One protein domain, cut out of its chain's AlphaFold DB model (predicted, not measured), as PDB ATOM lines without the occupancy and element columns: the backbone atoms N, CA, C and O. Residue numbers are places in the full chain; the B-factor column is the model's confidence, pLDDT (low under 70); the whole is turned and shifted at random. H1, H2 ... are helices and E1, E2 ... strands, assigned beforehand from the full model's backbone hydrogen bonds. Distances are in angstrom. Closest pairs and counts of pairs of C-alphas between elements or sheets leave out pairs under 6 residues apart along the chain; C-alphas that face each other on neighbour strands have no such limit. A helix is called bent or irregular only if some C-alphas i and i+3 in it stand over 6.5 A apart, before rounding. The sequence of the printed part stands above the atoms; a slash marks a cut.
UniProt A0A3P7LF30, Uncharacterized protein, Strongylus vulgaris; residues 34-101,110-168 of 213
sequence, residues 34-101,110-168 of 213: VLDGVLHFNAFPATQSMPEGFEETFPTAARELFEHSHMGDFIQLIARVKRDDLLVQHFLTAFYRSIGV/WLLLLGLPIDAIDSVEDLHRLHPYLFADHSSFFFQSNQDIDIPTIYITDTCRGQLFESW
ATOM      1  N   VAL A  34      24.604 -74.736 201.903       91.06
ATOM      2  CA  VAL A  34      25.753 -75.582 202.225       91.06
ATOM      3  C   VAL A  34      27.012 -74.833 201.815       91.06
ATOM      4  O   VAL A  34      27.183 -74.517 200.643       91.06
ATOM      5  N   LEU A  35      27.870 -74.526 202.781       88.50
ATOM      6  CA  LEU A  35      29.138 -73.832 202.571       88.50
ATOM      7  C   LEU A  35      30.271 -74.838 202.758       88.50
ATOM      8  O   LEU A  35      30.396 -75.413 203.837       88.50
ATOM      9  N   ASP A  36      31.094 -75.030 201.737       80.75
ATOM     10  CA  ASP A  36      32.293 -75.867 201.805       80.75
ATOM     11  C   ASP A  36      33.422 -75.166 201.069       80.75
ATOM     12  O   ASP A  36      33.171 -74.641 199.994       80.75
ATOM     13  N   GLY A  37      34.624 -75.148 201.653       71.31
ATOM     14  CA  GLY A  37      35.805 -74.517 201.064       71.31
ATOM     15  C   GLY A  37      35.472 -73.162 200.451       71.31
ATOM     16  O   GLY A  37      35.279 -73.063 199.252       71.31
ATOM     17  N   VAL A  38      35.318 -72.128 201.273       68.69
ATOM     18  CA  VAL A  38      35.205 -70.746 200.795       68.69
ATOM     19  C   VAL A  38      36.515 -70.058 201.176       68.69
ATOM     20  O   VAL A  38      37.002 -70.303 202.281       68.69
ATOM     21  N   LEU A  39      37.027 -69.161 200.316       66.69
ATOM     22  CA  LEU A  39      38.228 -68.307 200.485       66.69
ATOM     23  C   LEU A  39      39.528 -68.770 199.784       66.69
ATOM     24  O   LEU A  39      40.563 -68.120 199.946       66.69
ATOM     25  N   HIS A  40      39.502 -69.811 198.957       72.38
ATOM     26  CA  HIS A  40      40.570 -70.124 198.006       72.38
ATOM     27  C   HIS A  40      40.466 -69.195 196.794       72.38
ATOM     28  O   HIS A  40      39.685 -69.402 195.868       72.38
ATOM     29  N   PHE A  41      41.241 -68.117 196.849       72.50
ATOM     30  CA  PHE A  41      41.264 -67.075 195.836       72.50
ATOM     31  C   PHE A  41      42.501 -67.196 194.948       72.50
ATOM     32  O   PHE A  41      43.627 -67.187 195.451       72.50
ATOM     33  N   ASN A  42      42.300 -67.232 193.629       75.25
ATOM     34  CA  ASN A  42      43.385 -67.271 192.658       75.25
ATOM     35  C   ASN A  42      43.121 -66.357 191.447       75.25
ATOM     36  O   ASN A  42      42.477 -66.744 190.480       75.25
ATOM     37  N   ALA A  43      43.663 -65.140 191.484       77.25
ATOM     38  CA  ALA A  43      43.539 -64.152 190.405       77.25
ATOM     39  C   ALA A  43      44.529 -64.339 189.240       77.25
ATOM     40  O   ALA A  43      44.628 -63.471 188.370       77.25
ATOM     41  N   PHE A  44      45.309 -65.422 189.208       79.56
ATOM     42  CA  PHE A  44      46.208 -65.655 188.082       79.56
ATOM     43  C   PHE A  44      45.429 -66.276 186.904       79.56
ATOM     44  O   PHE A  44      44.659 -67.218 187.118       79.56
ATOM     45  N   PRO A  45      45.607 -65.777 185.664       79.38
ATOM     46  CA  PRO A  45      44.962 -66.348 184.483       79.38
ATOM     47  C   PRO A  45      45.273 -67.839 184.311       79.38
ATOM     48  O   PRO A  45      46.382 -68.274 184.625       79.38
ATOM     49  N   ALA A  46      44.319 -68.590 183.753       76.94
ATOM     50  CA  ALA A  46      44.456 -70.018 183.448       76.94
ATOM     51  C   ALA A  46      44.846 -70.896 184.652       76.94
ATOM     52  O   ALA A  46      45.513 -71.915 184.494       76.94
ATOM     53  N   THR A  47      44.438 -70.502 185.860       75.25
ATOM     54  CA  THR A  47      44.666 -71.305 187.070       75.25
ATOM     55  C   THR A  47      43.520 -72.241 187.395       75.25
ATOM     56  O   THR A  47      43.722 -73.191 188.151       75.25
ATOM     57  N   GLN A  48      42.336 -72.003 186.832       77.25
ATOM     58  CA  GLN A  48      41.186 -72.859 187.046       77.25
ATOM     59  C   GLN A  48      41.042 -73.888 185.927       77.25
ATOM     60  O   GLN A  48      40.670 -73.556 184.801       77.25
ATOM     61  N   SER A  49      41.272 -75.152 186.270       74.69
ATOM     62  CA  SER A  49      40.873 -76.299 185.461       74.69
ATOM     63  C   SER A  49      39.418 -76.665 185.750       74.69
ATOM     64  O   SER A  49      38.962 -76.615 186.896       74.69
ATOM     65  N   MET A  50      38.689 -77.049 184.706       80.88
ATOM     66  CA  MET A  50      37.335 -77.584 184.816       80.88
ATOM     67  C   MET A  50      37.335 -79.052 184.387       80.88
ATOM     68  O   MET A  50      38.145 -79.435 183.542       80.88
ATOM     69  N   PRO A  51      36.473 -79.895 184.974       82.31
ATOM     70  CA  PRO A  51      36.418 -81.300 184.596       82.31
ATOM     71  C   PRO A  51      35.938 -81.453 183.146       82.31
ATOM     72  O   PRO A  51      35.247 -80.590 182.599       82.31
ATOM     73  N   GLU A  52      36.286 -82.585 182.539       82.00
ATOM     74  CA  GLU A  52      35.802 -82.961 181.211       82.00
ATOM     75  C   GLU A  52      34.267 -82.900 181.156       82.00
ATOM     76  O   GLU A  52      33.581 -83.271 182.113       82.00
ATOM     77  N   GLY A  53      33.719 -82.395 180.051       84.12
ATOM     78  CA  GLY A  53      32.275 -82.231 179.911       84.12
ATOM     79  C   GLY A  53      31.713 -80.941 180.525       84.12
ATOM     80  O   GLY A  53      30.491 -80.761 180.514       84.12
ATOM     81  N   PHE A  54      32.535 -80.062 181.122       88.31
ATOM     82  CA  PHE A  54      32.051 -78.829 181.761       88.31
ATOM     83  C   PHE A  54      31.362 -77.886 180.774       88.31
ATOM     84  O   PHE A  54      30.269 -77.409 181.074       88.31
ATOM     85  N   GLU A  55      31.951 -77.644 179.603       90.44
ATOM     86  CA  GLU A  55      31.393 -76.717 178.608       90.44
ATOM     87  C   GLU A  55      30.060 -77.217 178.048       90.44
ATOM     88  O   GLU A  55      29.122 -76.446 177.855       90.44
ATOM     89  N   GLU A  56      29.939 -78.528 177.862       89.56
ATOM     90  CA  GLU A  56      28.722 -79.172 177.391       89.56
ATOM     91  C   GLU A  56      27.632 -79.199 178.467       89.56
ATOM     92  O   GLU A  56      26.446 -79.223 178.144       89.56
ATOM     93  N   THR A  57      28.018 -79.249 179.744       87.75
ATOM     94  CA  THR A  57      27.080 -79.355 180.873       87.75
ATOM     95  C   THR A  57      26.631 -77.980 181.372       87.75
ATOM     96  O   THR A  57      25.460 -77.797 181.700       87.75
ATOM     97  N   PHE A  58      27.531 -76.995 181.383       92.25
ATOM     98  CA  PHE A  58      27.284 -75.631 181.855       92.25
ATOM     99  C   PHE A  58      27.790 -74.588 180.844       92.25
ATOM    100  O   PHE A  58      28.685 -73.801 181.159       92.25
ATOM    101  N   PRO A  59      27.201 -74.512 179.638       93.06
ATOM    102  CA  PRO A  59      27.709 -73.655 178.563       93.06
ATOM    103  C   PRO A  59      27.741 -72.166 178.934       93.06
ATOM    104  O   PRO A  59      28.640 -71.435 178.523       93.06
ATOM    105  N   THR A  60      26.781 -71.699 179.738       93.56
ATOM    106  CA  THR A  60      26.763 -70.315 180.231       93.56
ATOM    107  C   THR A  60      27.927 -70.042 181.180       93.56
ATOM    108  O   THR A  60      28.653 -69.075 180.967       93.56
ATOM    109  N   ALA A  61      28.149 -70.918 182.164       92.38
ATOM    110  CA  ALA A  61      29.243 -70.786 183.124       92.38
ATOM    111  C   ALA A  61      30.617 -70.931 182.450       92.38
ATOM    112  O   ALA A  61      31.552 -70.213 182.785       92.38
ATOM    113  N   ALA A  62      30.740 -71.816 181.458       91.62
ATOM    114  CA  ALA A  62      31.952 -71.952 180.657       91.62
ATOM    115  C   ALA A  62      32.299 -70.672 179.900       91.62
ATOM    116  O   ALA A  62      33.445 -70.227 179.940       91.62
ATOM    117  N   ARG A  63      31.303 -70.036 179.275       93.69
ATOM    118  CA  ARG A  63      31.507 -68.743 178.621       93.69
ATOM    119  C   ARG A  63      31.927 -67.662 179.618       93.69
ATOM    120  O   ARG A  63      32.873 -66.939 179.335       93.69
ATOM    121  N   GLU A  64      31.265 -67.567 180.770       91.62
ATOM    122  CA  GLU A  64      31.620 -66.595 181.817       91.62
ATOM    123  C   GLU A  64      33.053 -66.813 182.321       91.62
ATOM    124  O   GLU A  64      33.841 -65.874 182.394       91.62
ATOM    125  N   LEU A  65      33.441 -68.061 182.587       88.88
ATOM    126  CA  LEU A  65      34.798 -68.399 183.007       88.88
ATOM    127  C   LEU A  65      35.845 -68.045 181.939       88.88
ATOM    128  O   LEU A  65      36.916 -67.530 182.269       88.88
ATOM    129  N   PHE A  66      35.536 -68.301 180.666       89.50
ATOM    130  CA  PHE A  66      36.393 -67.941 179.539       89.50
ATOM    131  C   PHE A  66      36.562 -66.418 179.420       89.50
ATOM    132  O   PHE A  66      37.685 -65.927 179.291       89.50
ATOM    133  N   GLU A  67      35.470 -65.657 179.532       90.56
ATOM    134  CA  GLU A  67      35.487 -64.186 179.559       90.56
ATOM    135  C   GLU A  67      36.313 -63.644 180.743       90.56
ATOM    136  O   GLU A  67      36.965 -62.605 180.626       90.56
ATOM    137  N   HIS A  68      36.377 -64.404 181.838       85.19
ATOM    138  CA  HIS A  68      37.201 -64.152 183.022       85.19
ATOM    139  C   HIS A  68      38.591 -64.822 182.983       85.19
ATOM    140  O   HIS A  68      39.245 -64.977 184.013       85.19
ATOM    141  N   SER A  69      39.098 -65.194 181.800       86.50
ATOM    142  CA  SER A  69      40.458 -65.738 181.611       86.50
ATOM    143  C   SER A  69      40.779 -66.983 182.452       86.50
ATOM    144  O   SER A  69      41.946 -67.213 182.789       86.50
ATOM    145  N   HIS A  70      39.769 -67.785 182.805       83.38
ATOM    146  CA  HIS A  70      39.917 -68.978 183.646       83.38
ATOM    147  C   HIS A  70      40.634 -68.704 184.980       83.38
ATOM    148  O   HIS A  70      41.442 -69.512 185.450       83.38
ATOM    149  N   MET A  71      40.380 -67.538 185.578       82.94
ATOM    150  CA  MET A  71      40.846 -67.220 186.926       82.94
ATOM    151  C   MET A  71      40.016 -67.970 187.968       82.94
ATOM    152  O   MET A  71      38.825 -68.209 187.781       82.94
ATOM    153  N   GLY A  72      40.640 -68.314 189.091       79.31
ATOM    154  CA  GLY A  72      39.970 -68.822 190.282       79.31
ATOM    155  C   GLY A  72      39.535 -67.701 191.233       79.31
ATOM    156  O   GLY A  72      39.753 -67.794 192.441       79.31
ATOM    157  N   ASP A  73      38.975 -66.613 190.704       82.44
ATOM    158  CA  ASP A  73      38.619 -65.395 191.444       82.44
ATOM    159  C   ASP A  73      37.108 -65.277 191.743       82.44
ATOM    160  O   ASP A  73      36.610 -64.203 192.092       82.44
ATOM    161  N   PHE A  74      36.384 -66.393 191.642       85.88
ATOM    162  CA  PHE A  74      34.936 -66.482 191.817       85.88
ATOM    163  C   PHE A  74      34.524 -67.374 192.986       85.88
ATOM    164  O   PHE A  74      35.267 -68.243 193.445       85.88
ATOM    165  N   ILE A  75      33.282 -67.186 193.429       87.75
ATOM    166  CA  ILE A  75      32.580 -68.136 194.290       87.75
ATOM    167  C   ILE A  75      31.623 -68.934 193.407       87.75
ATOM    168  O   ILE A  75      30.783 -68.374 192.705       87.75
ATOM    169  N   GLN A  76      31.750 -70.250 193.438       89.31
ATOM    170  CA  GLN A  76      30.881 -71.162 192.721       89.31
ATOM    171  C   GLN A  76      29.581 -71.372 193.496       89.31
ATOM    172  O   GLN A  76      29.579 -71.671 194.692       89.31
ATOM    173  N   LEU A  77      28.468 -71.237 192.786       92.81
ATOM    174  CA  LEU A  77      27.120 -71.434 193.294       92.81
ATOM    175  C   LEU A  77      26.495 -72.611 192.550       92.81
ATOM    176  O   LEU A  77      26.291 -72.519 191.348       92.81
ATOM    177  N   ILE A  78      26.191 -73.714 193.225       93.00
ATOM    178  CA  ILE A  78      25.580 -74.898 192.611       93.00
ATOM    179  C   ILE A  78      24.154 -75.059 193.137       93.00
ATOM    180  O   ILE A  78      23.934 -75.096 194.348       93.00
ATOM    181  N   ALA A  79      23.187 -75.161 192.228       94.38
ATOM    182  CA  ALA A  79      21.766 -75.273 192.558       94.38
ATOM    183  C   ALA A  79      21.017 -76.076 191.485       94.38
ATOM    184  O   ALA A  79      21.476 -76.157 190.347       94.38
ATOM    185  N   ARG A  80      19.863 -76.668 191.804       93.00
ATOM    186  CA  ARG A  80      19.039 -77.413 190.835       93.00
ATOM    187  C   ARG A  80      18.228 -76.452 189.988       93.00
ATOM    188  O   ARG A  80      17.486 -75.620 190.509       93.00
ATOM    189  N   VAL A  81      18.306 -76.637 188.675       91.56
ATOM    190  CA  VAL A  81      17.497 -75.887 187.710       91.56
ATOM    191  C   VAL A  81      16.010 -76.077 188.028       91.56
ATOM    192  O   VAL A  81      15.576 -77.207 188.246       91.56
ATOM    193  N   LYS A  82      15.230 -74.986 188.038       89.00
ATOM    194  CA  LYS A  82      13.777 -74.921 188.313       89.00
ATOM    195  C   LYS A  82      13.355 -75.187 189.756       89.00
ATOM    196  O   LYS A  82      12.356 -74.613 190.181       89.00
ATOM    197  N   ARG A  83      14.063 -76.037 190.507       89.81
ATOM    198  CA  ARG A  83      13.707 -76.333 191.907       89.81
ATOM    199  C   ARG A  83      14.218 -75.269 192.872       89.81
ATOM    200  O   ARG A  83      13.490 -74.849 193.761       89.81
ATOM    201  N   ASP A  84      15.442 -74.789 192.662       94.19
ATOM    202  CA  ASP A  84      16.110 -73.888 193.608       94.19
ATOM    203  C   ASP A  84      16.110 -72.415 193.143       94.19
ATOM    204  O   ASP A  84      16.687 -71.554 193.808       94.19
ATOM    205  N   ASP A  85      15.433 -72.093 192.032       92.50
ATOM    206  CA  ASP A  85      15.469 -70.775 191.374       92.50
ATOM    207  C   ASP A  85      15.115 -69.616 192.321       92.50
ATOM    208  O   ASP A  85      15.775 -68.576 192.310       92.50
ATOM    209  N   LEU A  86      14.094 -69.786 193.171       93.75
ATOM    210  CA  LEU A  86      13.681 -68.750 194.122       93.75
ATOM    211  C   LEU A  86      14.763 -68.491 195.179       93.75
ATOM    212  O   LEU A  86      15.073 -67.338 195.493       93.75
ATOM    213  N   LEU A  87      15.364 -69.561 195.709       95.25
ATOM    214  CA  LEU A  87      16.451 -69.464 196.679       95.25
ATOM    215  C   LEU A  87      17.676 -68.802 196.035       95.25
ATOM    216  O   LEU A  87      18.290 -67.928 196.649       95.25
ATOM    217  N   VAL A  88      17.981 -69.147 194.778       95.69
ATOM    218  CA  VAL A  88      19.079 -68.548 194.003       95.69
ATOM    219  C   VAL A  88      18.833 -67.058 193.810       95.69
ATOM    220  O   VAL A  88      19.710 -66.254 194.110       95.69
ATOM    221  N   GLN A  89      17.634 -66.651 193.394       95.31
ATOM    222  CA  GLN A  89      17.294 -65.236 193.222       95.31
ATOM    223  C   GLN A  89      17.439 -64.436 194.520       95.31
ATOM    224  O   GLN A  89      17.989 -63.328 194.508       95.31
ATOM    225  N   HIS A  90      16.983 -64.986 195.648       94.81
ATOM    226  CA  HIS A  90      17.147 -64.353 196.955       94.81
ATOM    227  C   HIS A  90      18.622 -64.229 197.347       94.81
ATOM    228  O   HIS A  90      19.045 -63.152 197.776       94.81
ATOM    229  N   PHE A  91      19.409 -65.290 197.153       94.50
ATOM    230  CA  PHE A  91      20.842 -65.281 197.431       94.50
ATOM    231  C   PHE A  91      21.580 -64.253 196.567       94.50
ATOM    232  O   PHE A  91      22.278 -63.399 197.107       94.50
ATOM    233  N   LEU A  92      21.371 -64.266 195.246       93.12
ATOM    234  CA  LEU A  92      21.975 -63.310 194.313       93.12
ATOM    235  C   LEU A  92      21.612 -61.869 194.685       93.12
ATOM    236  O   LEU A  92      22.478 -60.999 194.736       93.12
ATOM    237  N   THR A  93      20.342 -61.615 195.009       92.88
ATOM    238  CA  THR A  93      19.888 -60.287 195.442       92.88
ATOM    239  C   THR A  93      20.606 -59.839 196.714       92.88
ATOM    240  O   THR A  93      21.032 -58.688 196.806       92.88
ATOM    241  N   ALA A  94      20.754 -60.728 197.699       90.88
ATOM    242  CA  ALA A  94      21.459 -60.428 198.940       90.88
ATOM    243  C   ALA A  94      22.962 -60.197 198.705       90.88
ATOM    244  O   ALA A  94      23.516 -59.230 199.230       90.88
ATOM    245  N   PHE A  95      23.595 -61.029 197.877       88.94
ATOM    246  CA  PHE A  95      25.009 -60.930 197.522       88.94
ATOM    247  C   PHE A  95      25.325 -59.625 196.784       88.94
ATOM    248  O   PHE A  95      26.202 -58.869 197.190       88.94
ATOM    249  N   TYR A  96      24.568 -59.287 195.738       86.81
ATOM    250  CA  TYR A  96      24.817 -58.054 194.987       86.81
ATOM    251  C   TYR A  96      24.553 -56.794 195.818       86.81
ATOM    252  O   TYR A  96      25.257 -55.793 195.673       86.81
ATOM    253  N   ARG A  97      23.583 -56.843 196.739       87.06
ATOM    254  CA  ARG A  97      23.371 -55.763 197.711       87.06
ATOM    255  C   ARG A  97      24.549 -55.618 198.670       87.06
ATOM    256  O   ARG A  97      24.925 -54.489 198.959       87.06
ATOM    257  N   SER A  98      25.133 -56.713 199.159       82.50
ATOM    258  CA  SER A  98      26.238 -56.634 200.120       82.50
ATOM    259  C   SER A  98      27.521 -56.091 199.487       82.50
ATOM    260  O   SER A  98      28.173 -55.241 200.092       82.50
ATOM    261  N   ILE A  99      27.840 -56.492 198.252       78.50
ATOM    262  CA  ILE A  99      29.026 -55.981 197.545       78.50
ATOM    263  C   ILE A  99      28.817 -54.561 196.997       78.50
ATOM    264  O   ILE A  99      29.763 -53.784 196.932       78.50
ATOM    265  N   GLY A 100      27.585 -54.185 196.631       73.06
ATOM    266  CA  GLY A 100      27.274 -52.857 196.085       73.06
ATOM    267  C   GLY A 100      27.337 -51.719 197.111       73.06
ATOM    268  O   GLY A 100      27.456 -50.558 196.733       73.06
ATOM    269  N   VAL A 101      27.272 -52.040 198.406       65.69
ATOM    270  CA  VAL A 101      27.369 -51.061 199.503       65.69
ATOM    271  C   VAL A 101      28.831 -50.760 199.872       65.69
ATOM    272  O   VAL A 101      29.104 -49.732 200.486       65.69
ATOM    273  N   TRP A 110      32.849 -62.211 192.224       84.94
ATOM    274  CA  TRP A 110      31.755 -62.552 191.334       84.94
ATOM    275  C   TRP A 110      31.335 -64.001 191.572       84.94
ATOM    276  O   TRP A 110      32.033 -64.774 192.238       84.94
ATOM    277  N   LEU A 111      30.135 -64.336 191.108       89.88
ATOM    278  CA  LEU A 111      29.530 -65.643 191.315       89.88
ATOM    279  C   LEU A 111      29.507 -66.408 190.000       89.88
ATOM    280  O   LEU A 111      29.013 -65.878 189.010       89.88
ATOM    281  N   LEU A 112      29.953 -67.662 190.027       91.69
ATOM    282  CA  LEU A 112      29.796 -68.598 188.919       91.69
ATOM    283  C   LEU A 112      28.646 -69.560 189.236       91.69
ATOM    284  O   LEU A 112      28.793 -70.454 190.074       91.69
ATOM    285  N   LEU A 113      27.492 -69.373 188.596       93.88
ATOM    286  CA  LEU A 113      26.310 -70.206 188.827       93.88
ATOM    287  C   LEU A 113      26.337 -71.470 187.958       93.88
ATOM    288  O   LEU A 113      26.288 -71.400 186.732       93.88
ATOM    289  N   LEU A 114      26.311 -72.633 188.603       93.50
ATOM    290  CA  LEU A 114      26.111 -73.934 187.978       93.50
ATOM    291  C   LEU A 114      24.700 -74.446 188.278       93.50
ATOM    292  O   LEU A 114      24.402 -74.935 189.371       93.50
ATOM    293  N   GLY A 115      23.824 -74.346 187.281       93.44
ATOM    294  CA  GLY A 115      22.494 -74.940 187.333       93.44
ATOM    295  C   GLY A 115      22.555 -76.434 187.030       93.44
ATOM    296  O   GLY A 115      22.665 -76.814 185.869       93.44
ATOM    297  N   LEU A 116      22.444 -77.287 188.050       91.19
ATOM    298  CA  LEU A 116      22.391 -78.738 187.897       91.19
ATOM    299  C   LEU A 116      21.085 -79.160 187.209       91.19
ATOM    300  O   LEU A 116      20.001 -78.957 187.776       91.19
ATOM    301  N   PRO A 117      21.148 -79.806 186.033       90.06
ATOM    302  CA  PRO A 117      19.969 -80.250 185.304       90.06
ATOM    303  C   PRO A 117      19.457 -81.594 185.853       90.06
ATOM    304  O   PRO A 117      19.292 -82.554 185.107       90.06
ATOM    305  N   ILE A 118      19.205 -81.684 187.167       83.81
ATOM    306  CA  ILE A 118      18.894 -82.959 187.845       83.81
ATOM    307  C   ILE A 118      17.663 -83.650 187.247       83.81
ATOM    308  O   ILE A 118      17.649 -84.872 187.088       83.81
ATOM    309  N   ASP A 119      16.647 -82.878 186.867       82.19
ATOM    310  CA  ASP A 119      15.425 -83.413 186.260       82.19
ATOM    311  C   ASP A 119      15.652 -83.958 184.838       82.19
ATOM    312  O   ASP A 119      14.883 -84.803 184.395       82.19
ATOM    313  N   ALA A 120      16.713 -83.524 184.148       82.62
ATOM    314  CA  ALA A 120      17.063 -83.986 182.804       82.62
ATOM    315  C   ALA A 120      17.999 -85.208 182.794       82.62
ATOM    316  O   ALA A 120      18.293 -85.718 181.724       82.62
ATOM    317  N   ILE A 121      18.461 -85.676 183.960       81.94
ATOM    318  CA  ILE A 121      19.264 -86.903 184.066       81.94
ATOM    319  C   ILE A 121      18.384 -88.098 183.688       81.94
ATOM    320  O   ILE A 121      17.476 -88.447 184.462       81.94
ATOM    321  N   ASP A 122      18.682 -88.729 182.553       84.06
ATOM    322  CA  ASP A 122      17.983 -89.909 182.036       84.06
ATOM    323  C   ASP A 122      18.886 -91.148 181.911       84.06
ATOM    324  O   ASP A 122      18.389 -92.272 181.795       84.06
ATOM    325  N   SER A 123      20.204 -90.963 182.028       80.25
ATOM    326  CA  SER A 123      21.198 -92.017 181.862       80.25
ATOM    327  C   SER A 123      22.271 -92.024 182.960       80.25
ATOM    328  O   SER A 123      22.485 -91.059 183.696       80.25
ATOM    329  N   VAL A 124      22.991 -93.148 183.063       76.88
ATOM    330  CA  VAL A 124      24.185 -93.267 183.923       76.88
ATOM    331  C   VAL A 124      25.307 -92.342 183.437       76.88
ATOM    332  O   VAL A 124      26.091 -91.852 184.245       76.88
ATOM    333  N   GLU A 125      25.357 -92.056 182.136       79.75
ATOM    334  CA  GLU A 125      26.329 -91.129 181.559       79.75
ATOM    335  C   GLU A 125      26.091 -89.694 182.049       79.75
ATOM    336  O   GLU A 125      27.030 -89.019 182.468       79.75
ATOM    337  N   ASP A 126      24.833 -89.250 182.121       78.12
ATOM    338  CA  ASP A 126      24.502 -87.938 182.695       78.12
ATOM    339  C   ASP A 126      24.897 -87.850 184.172       78.12
ATOM    340  O   ASP A 126      25.409 -86.827 184.632       78.12
ATOM    341  N   LEU A 127      24.709 -88.941 184.923       79.31
ATOM    342  CA  LEU A 127      25.172 -89.027 186.308       79.31
ATOM    343  C   LEU A 127      26.695 -88.946 186.403       79.31
ATOM    344  O   LEU A 127      27.209 -88.244 187.274       79.31
ATOM    345  N   HIS A 128      27.423 -89.618 185.511       78.94
ATOM    346  CA  HIS A 128      28.881 -89.536 185.461       78.94
ATOM    347  C   HIS A 128      29.370 -88.123 185.148       78.94
ATOM    348  O   HIS A 128      30.299 -87.651 185.805       78.94
ATOM    349  N   ARG A 129      28.704 -87.412 184.236       81.19
ATOM    350  CA  ARG A 129      29.017 -86.010 183.924       81.19
ATOM    351  C   ARG A 129      28.773 -85.069 185.100       81.19
ATOM    352  O   ARG A 129      29.506 -84.099 185.274       81.19
ATOM    353  N   LEU A 130      27.768 -85.353 185.928       83.00
ATOM    354  CA  LEU A 130      27.444 -84.538 187.104       83.00
ATOM    355  C   LEU A 130      28.189 -84.957 188.377       83.00
ATOM    356  O   LEU A 130      28.242 -84.183 189.335       83.00
ATOM    357  N   HIS A 131      28.803 -86.142 188.385       82.12
ATOM    358  CA  HIS A 131      29.556 -86.678 189.516       82.12
ATOM    359  C   HIS A 131      30.554 -85.672 190.122       82.12
ATOM    360  O   HIS A 131      30.544 -85.525 191.344       82.12
ATOM    361  N   PRO A 132      31.363 -84.915 189.347       82.19
ATOM    362  CA  PRO A 132      32.301 -83.943 189.915       82.19
ATOM    363  C   PRO A 132      31.647 -82.889 190.828       82.19
ATOM    364  O   PRO A 132      32.259 -82.407 191.778       82.19
ATOM    365  N   TYR A 133      30.379 -82.563 190.588       83.69
ATOM    366  CA  TYR A 133      29.639 -81.537 191.330       83.69
ATOM    367  C   TYR A 133      28.814 -82.114 192.482       83.69
ATOM    368  O   TYR A 133      28.298 -81.364 193.309       83.69
ATOM    369  N   LEU A 134      28.687 -83.441 192.543       81.25
ATOM    370  CA  LEU A 134      27.848 -84.172 193.493       81.25
ATOM    371  C   LEU A 134      28.653 -85.100 194.414       81.25
ATOM    372  O   LEU A 134      28.106 -85.648 195.361       81.25
ATOM    373  N   PHE A 135      29.949 -85.279 194.168       75.56
ATOM    374  CA  PHE A 135      30.813 -86.172 194.939       75.56
ATOM    375  C   PHE A 135      31.237 -85.559 196.287       75.56
ATOM    376  O   PHE A 135      32.404 -85.249 196.515       75.56
ATOM    377  N   ALA A 136      30.274 -85.292 197.167       76.94
ATOM    378  CA  ALA A 136      30.505 -84.976 198.575       76.94
ATOM    379  C   ALA A 136      29.207 -85.066 199.385       76.94
ATOM    380  O   ALA A 136      28.114 -85.225 198.833       76.94
ATOM    381  N   ASP A 137      29.351 -84.929 200.705       79.56
ATOM    382  CA  ASP A 137      28.273 -84.923 201.695       79.56
ATOM    383  C   ASP A 137      27.098 -84.000 201.298       79.56
ATOM    384  O   ASP A 137      25.936 -84.321 201.547       79.56
ATOM    385  N   HIS A 138      27.336 -82.873 200.618       84.06
ATOM    386  CA  HIS A 138      26.258 -81.953 200.226       84.06
ATOM    387  C   HIS A 138      25.204 -82.584 199.305       84.06
ATOM    388  O   HIS A 138      24.068 -82.113 199.271       84.06
ATOM    389  N   SER A 139      25.547 -83.657 198.586       86.00
ATOM    390  CA  SER A 139      24.630 -84.365 197.684       86.00
ATOM    391  C   SER A 139      23.369 -84.880 198.368       86.00
ATOM    392  O   SER A 139      22.320 -84.898 197.728       86.00
ATOM    393  N   SER A 140      23.421 -85.212 199.661       87.12
ATOM    394  CA  SER A 140      22.251 -85.691 200.409       87.12
ATOM    395  C   SER A 140      21.144 -84.644 200.550       87.12
ATOM    396  O   SER A 140      19.994 -84.993 200.778       87.12
ATOM    397  N   PHE A 141      21.460 -83.356 200.394       88.31
ATOM    398  CA  PHE A 141      20.446 -82.298 200.355       88.31
ATOM    399  C   PHE A 141      19.802 -82.160 198.966       88.31
ATOM    400  O   PHE A 141      18.667 -81.707 198.843       88.31
ATOM    401  N   PHE A 142      20.507 -82.585 197.914       85.69
ATOM    402  CA  PHE A 142      20.002 -82.596 196.541       85.69
ATOM    403  C   PHE A 142      19.199 -83.866 196.226       85.69
ATOM    404  O   PHE A 142      18.196 -83.787 195.509       85.69
ATOM    405  N   PHE A 143      19.629 -85.006 196.777       82.38
ATOM    406  CA  PHE A 143      19.049 -86.336 196.600       82.38
ATOM    407  C   PHE A 143      18.737 -86.952 197.963       82.38
ATOM    408  O   PHE A 143      19.644 -87.247 198.739       82.38
ATOM    409  N   GLN A 144      17.453 -87.160 198.228       80.56
ATOM    410  CA  GLN A 144      16.943 -87.655 199.503       80.56
ATOM    411  C   GLN A 144      15.775 -88.622 199.272       80.56
ATOM    412  O   GLN A 144      15.195 -88.645 198.177       80.56
ATOM    413  N   SER A 145      15.453 -89.443 200.269       74.75
ATOM    414  CA  SER A 145      14.539 -90.575 200.094       74.75
ATOM    415  C   SER A 145      13.061 -90.217 199.923       74.75
ATOM    416  O   SER A 145      12.347 -90.859 199.149       74.75
ATOM    417  N   ASN A 146      12.598 -89.172 200.597       78.56
ATOM    418  CA  ASN A 146      11.223 -88.696 200.590       78.56
ATOM    419  C   ASN A 146      11.009 -87.539 199.602       78.56
ATOM    420  O   ASN A 146      10.971 -86.366 199.979       78.56
ATOM    421  N   GLN A 147      10.790 -87.874 198.333       75.56
ATOM    422  CA  GLN A 147      10.583 -86.905 197.247       75.56
ATOM    423  C   GLN A 147       9.362 -85.975 197.423       75.56
ATOM    424  O   GLN A 147       9.268 -84.987 196.698       75.56
ATOM    425  N   ASP A 148       8.459 -86.241 198.378       83.19
ATOM    426  CA  ASP A 148       7.319 -85.361 198.679       83.19
ATOM    427  C   ASP A 148       7.736 -84.109 199.468       83.19
ATOM    428  O   ASP A 148       7.014 -83.108 199.495       83.19
ATOM    429  N   ILE A 149       8.901 -84.152 200.118       84.94
ATOM    430  CA  ILE A 149       9.469 -83.026 200.856       84.94
ATOM    431  C   ILE A 149      10.516 -82.349 199.980       84.94
ATOM    432  O   ILE A 149      11.578 -82.912 199.700       84.94
ATOM    433  N   ASP A 150      10.237 -81.110 199.583       86.19
ATOM    434  CA  ASP A 150      11.230 -80.291 198.900       86.19
ATOM    435  C   ASP A 150      12.167 -79.617 199.908       86.19
ATOM    436  O   ASP A 150      11.739 -79.021 200.902       86.19
ATOM    437  N   ILE A 151      13.462 -79.718 199.626       91.12
ATOM    438  CA  ILE A 151      14.536 -79.086 200.387       91.12
ATOM    439  C   ILE A 151      15.299 -78.190 199.409       91.12
ATOM    440  O   ILE A 151      16.284 -78.641 198.813       91.12
ATOM    441  N   PRO A 152      14.850 -76.938 199.203       93.12
ATOM    442  CA  PRO A 152      15.554 -76.011 198.335       93.12
ATOM    443  C   PRO A 152      16.987 -75.841 198.824       93.12
ATOM    444  O   PRO A 152      17.197 -75.518 199.994       93.12
ATOM    445  N   THR A 153      17.971 -76.087 197.966       93.56
ATOM    446  CA  THR A 153      19.372 -76.167 198.392       93.56
ATOM    447  C   THR A 153      20.279 -75.416 197.439       93.56
ATOM    448  O   THR A 153      20.212 -75.575 196.225       93.56
ATOM    449  N   ILE A 154      21.179 -74.625 198.009       94.69
ATOM    450  CA  ILE A 154      22.308 -74.055 197.288       94.69
ATOM    451  C   ILE A 154      23.589 -74.520 197.961       94.69
ATOM    452  O   ILE A 154      23.749 -74.402 199.177       94.69
ATOM    453  N   TYR A 155      24.515 -75.002 197.146       92.75
ATOM    454  CA  TYR A 155      25.873 -75.314 197.552       92.75
ATOM    455  C   TYR A 155      26.820 -74.204 197.093       92.75
ATOM    456  O   TYR A 155      26.817 -73.809 195.929       92.75
ATOM    457  N   ILE A 156      27.597 -73.672 198.026       91.38
ATOM    458  CA  ILE A 156      28.499 -72.541 197.843       91.38
ATOM    459  C   ILE A 156      29.907 -73.038 198.143       91.38
ATOM    460  O   ILE A 156      30.188 -73.475 199.258       91.38
ATOM    461  N   THR A 157      30.781 -72.940 197.150       87.06
ATOM    462  CA  THR A 157      32.181 -73.360 197.247       87.06
ATOM    463  C   THR A 157      33.068 -72.410 196.467       87.06
ATOM    464  O   THR A 157      32.602 -71.671 195.606       87.06
ATOM    465  N   ASP A 158      34.355 -72.399 196.768       78.75
ATOM    466  CA  ASP A 158      35.369 -71.738 195.962       78.75
ATOM    467  C   ASP A 158      35.945 -72.675 194.886       78.75
ATOM    468  O   ASP A 158      35.433 -73.760 194.591       78.75
ATOM    469  N   THR A 159      37.033 -72.212 194.286       64.81
ATOM    470  CA  THR A 159      37.710 -72.779 193.125       64.81
ATOM    471  C   THR A 159      38.532 -74.031 193.422       64.81
ATOM    472  O   THR A 159      38.900 -74.752 192.489       64.81
ATOM    473  N   CYS A 160      38.754 -74.359 194.700       54.50
ATOM    474  CA  CYS A 160      39.639 -75.439 195.139       54.50
ATOM    475  C   CYS A 160      39.218 -76.813 194.578       54.50
ATOM    476  O   CYS A 160      40.057 -77.683 194.341       54.50
ATOM    477  N   ARG A 161      37.930 -77.011 194.258       55.97
ATOM    478  CA  ARG A 161      37.465 -78.273 193.660       55.97
ATOM    479  C   ARG A 161      37.830 -78.453 192.187       55.97
ATOM    480  O   ARG A 161      38.067 -79.590 191.800       55.97
ATOM    481  N   GLY A 162      37.936 -77.397 191.376       49.75
ATOM    482  CA  GLY A 162      38.303 -77.547 189.955       49.75
ATOM    483  C   GLY A 162      39.750 -78.009 189.750       49.75
ATOM    484  O   GLY A 162      40.014 -78.844 188.887       49.75
ATOM    485  N   GLN A 163      40.668 -77.562 190.616       44.69
ATOM    486  CA  GLN A 163      42.072 -78.001 190.622       44.69
ATOM    487  C   GLN A 163      42.260 -79.408 191.208       44.69
ATOM    488  O   GLN A 163      43.102 -80.181 190.745       44.69
ATOM    489  N   LEU A 164      41.455 -79.785 192.211       40.78
ATOM    490  CA  LEU A 164      41.520 -81.126 192.796       40.78
ATOM    491  C   LEU A 164      41.170 -82.220 191.777       40.78
ATOM    492  O   LEU A 164      41.756 -83.299 191.840       40.78
ATOM    493  N   PHE A 165      40.291 -81.966 190.802       46.59
ATOM    494  CA  PHE A 165      39.972 -82.962 189.769       46.59
ATOM    495  C   PHE A 165      41.176 -83.327 188.884       46.59
ATOM    496  O   PHE A 165      41.363 -84.512 188.590       46.59
ATOM    497  N   GLU A 166      42.051 -82.373 188.544       40.38
ATOM    498  CA  GLU A 166      43.323 -82.672 187.866       40.38
ATOM    499  C   GLU A 166      44.321 -83.375 188.794       40.38
ATOM    500  O   GLU A 166      44.983 -84.330 188.384       40.38
ATOM    501  N   SER A 167      44.375 -82.989 190.074       36.31
ATOM    502  CA  SER A 167      45.175 -83.694 191.085       36.31
ATOM    503  C   SER A 167      44.770 -85.167 191.211       36.31
ATOM    504  O   SER A 167      45.636 -86.023 191.346       36.31
ATOM    505  N   TRP A 168      43.485 -85.515 191.108       37.25
ATOM    506  CA  TRP A 168      43.030 -86.912 191.134       37.25
ATOM    507  C   TRP A 168      43.297 -87.668 189.820       37.25
ATOM    508  O   TRP A 168      43.591 -88.867 189.847       37.25
TER     509      TRP A 168
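What this domain is: This is residues 34 to 101 and 110 to 168 of the 213 residues of an uncharacterized protein of Strongylus vulgaris (UniProt A0A3P7LF30). A small three-stranded sheet makes the core, with helix H3 over one face and helix H2 over the other, both running along the strands. H4 and H5 graze the sheet, H6 lies off it, and residues 144 to 149 stick out. The printed part has 127 residues, with six named helices and three named strands in the order H1 H2 E1 H3 E2 H4 H5 E3 H6; the sheet, order E2 E1 E3, is mixed, as is the class, helices and strands. It is compact, with a radius of gyration of the C-alphas of 14.7 A and spans of 44 by 38 by 23 A.

How they stand to each other: H1, residues 54 to 57, and H2, residues 59 to 67, touch only at the corner, closest at the C-alphas of Glu 55 and Ala 62, 5.2 A. E1, residues 74 to 80, is antiparallel to E3, residues 153 to 157, with N 76 and O 157 2.7 A apart, and parallel to E2, residues 110 to 116, with N 114 and O 77 2.7 A apart, within hydrogen-bond range. H2 is over E2 at a height over the sheet of 9.6 A, its Ala 61 and Leu 112 closest, C-alphas 6.2 A apart. H3, residues 85 to 100, is on the opposite face, over E1 at 8.6 A height over the sheet; the closest C-alphas are those of Ala 79 and Val 88, 7.4 A. H4, residues 124 to 134, is irregular, C-alphas 129 and 132 being 7.1 A apart; it and H5, residues 139 to 142, only graze the sheet. H6, residues 160 to 168, is close but not clearly touching H4, Pro 132 and Phe 165 closest, C-alphas 7.7 A apart. O i to N i+4 pairs are all within range in H2 and H3, 5 of 7 in H4, 4 of 5 in H6; H1 and H5 are too short.

Where its parts are: H1 begins at C-alpha 54 (32.051, -78.829, 181.761). H3 is 22.0 A long, E1 19.3 A, E2 19.0 A. H6 ends at C-alpha 168 (43.030, -86.912, 191.134).

The domain as a whole: Residues 102 to 109 are not printed, with 14.8 A between C-alphas 101 and 110. Of the links printed whole, none is long. Low pLDDT, under 70, falls on residues 38 to 39, 101 and 159 to 168.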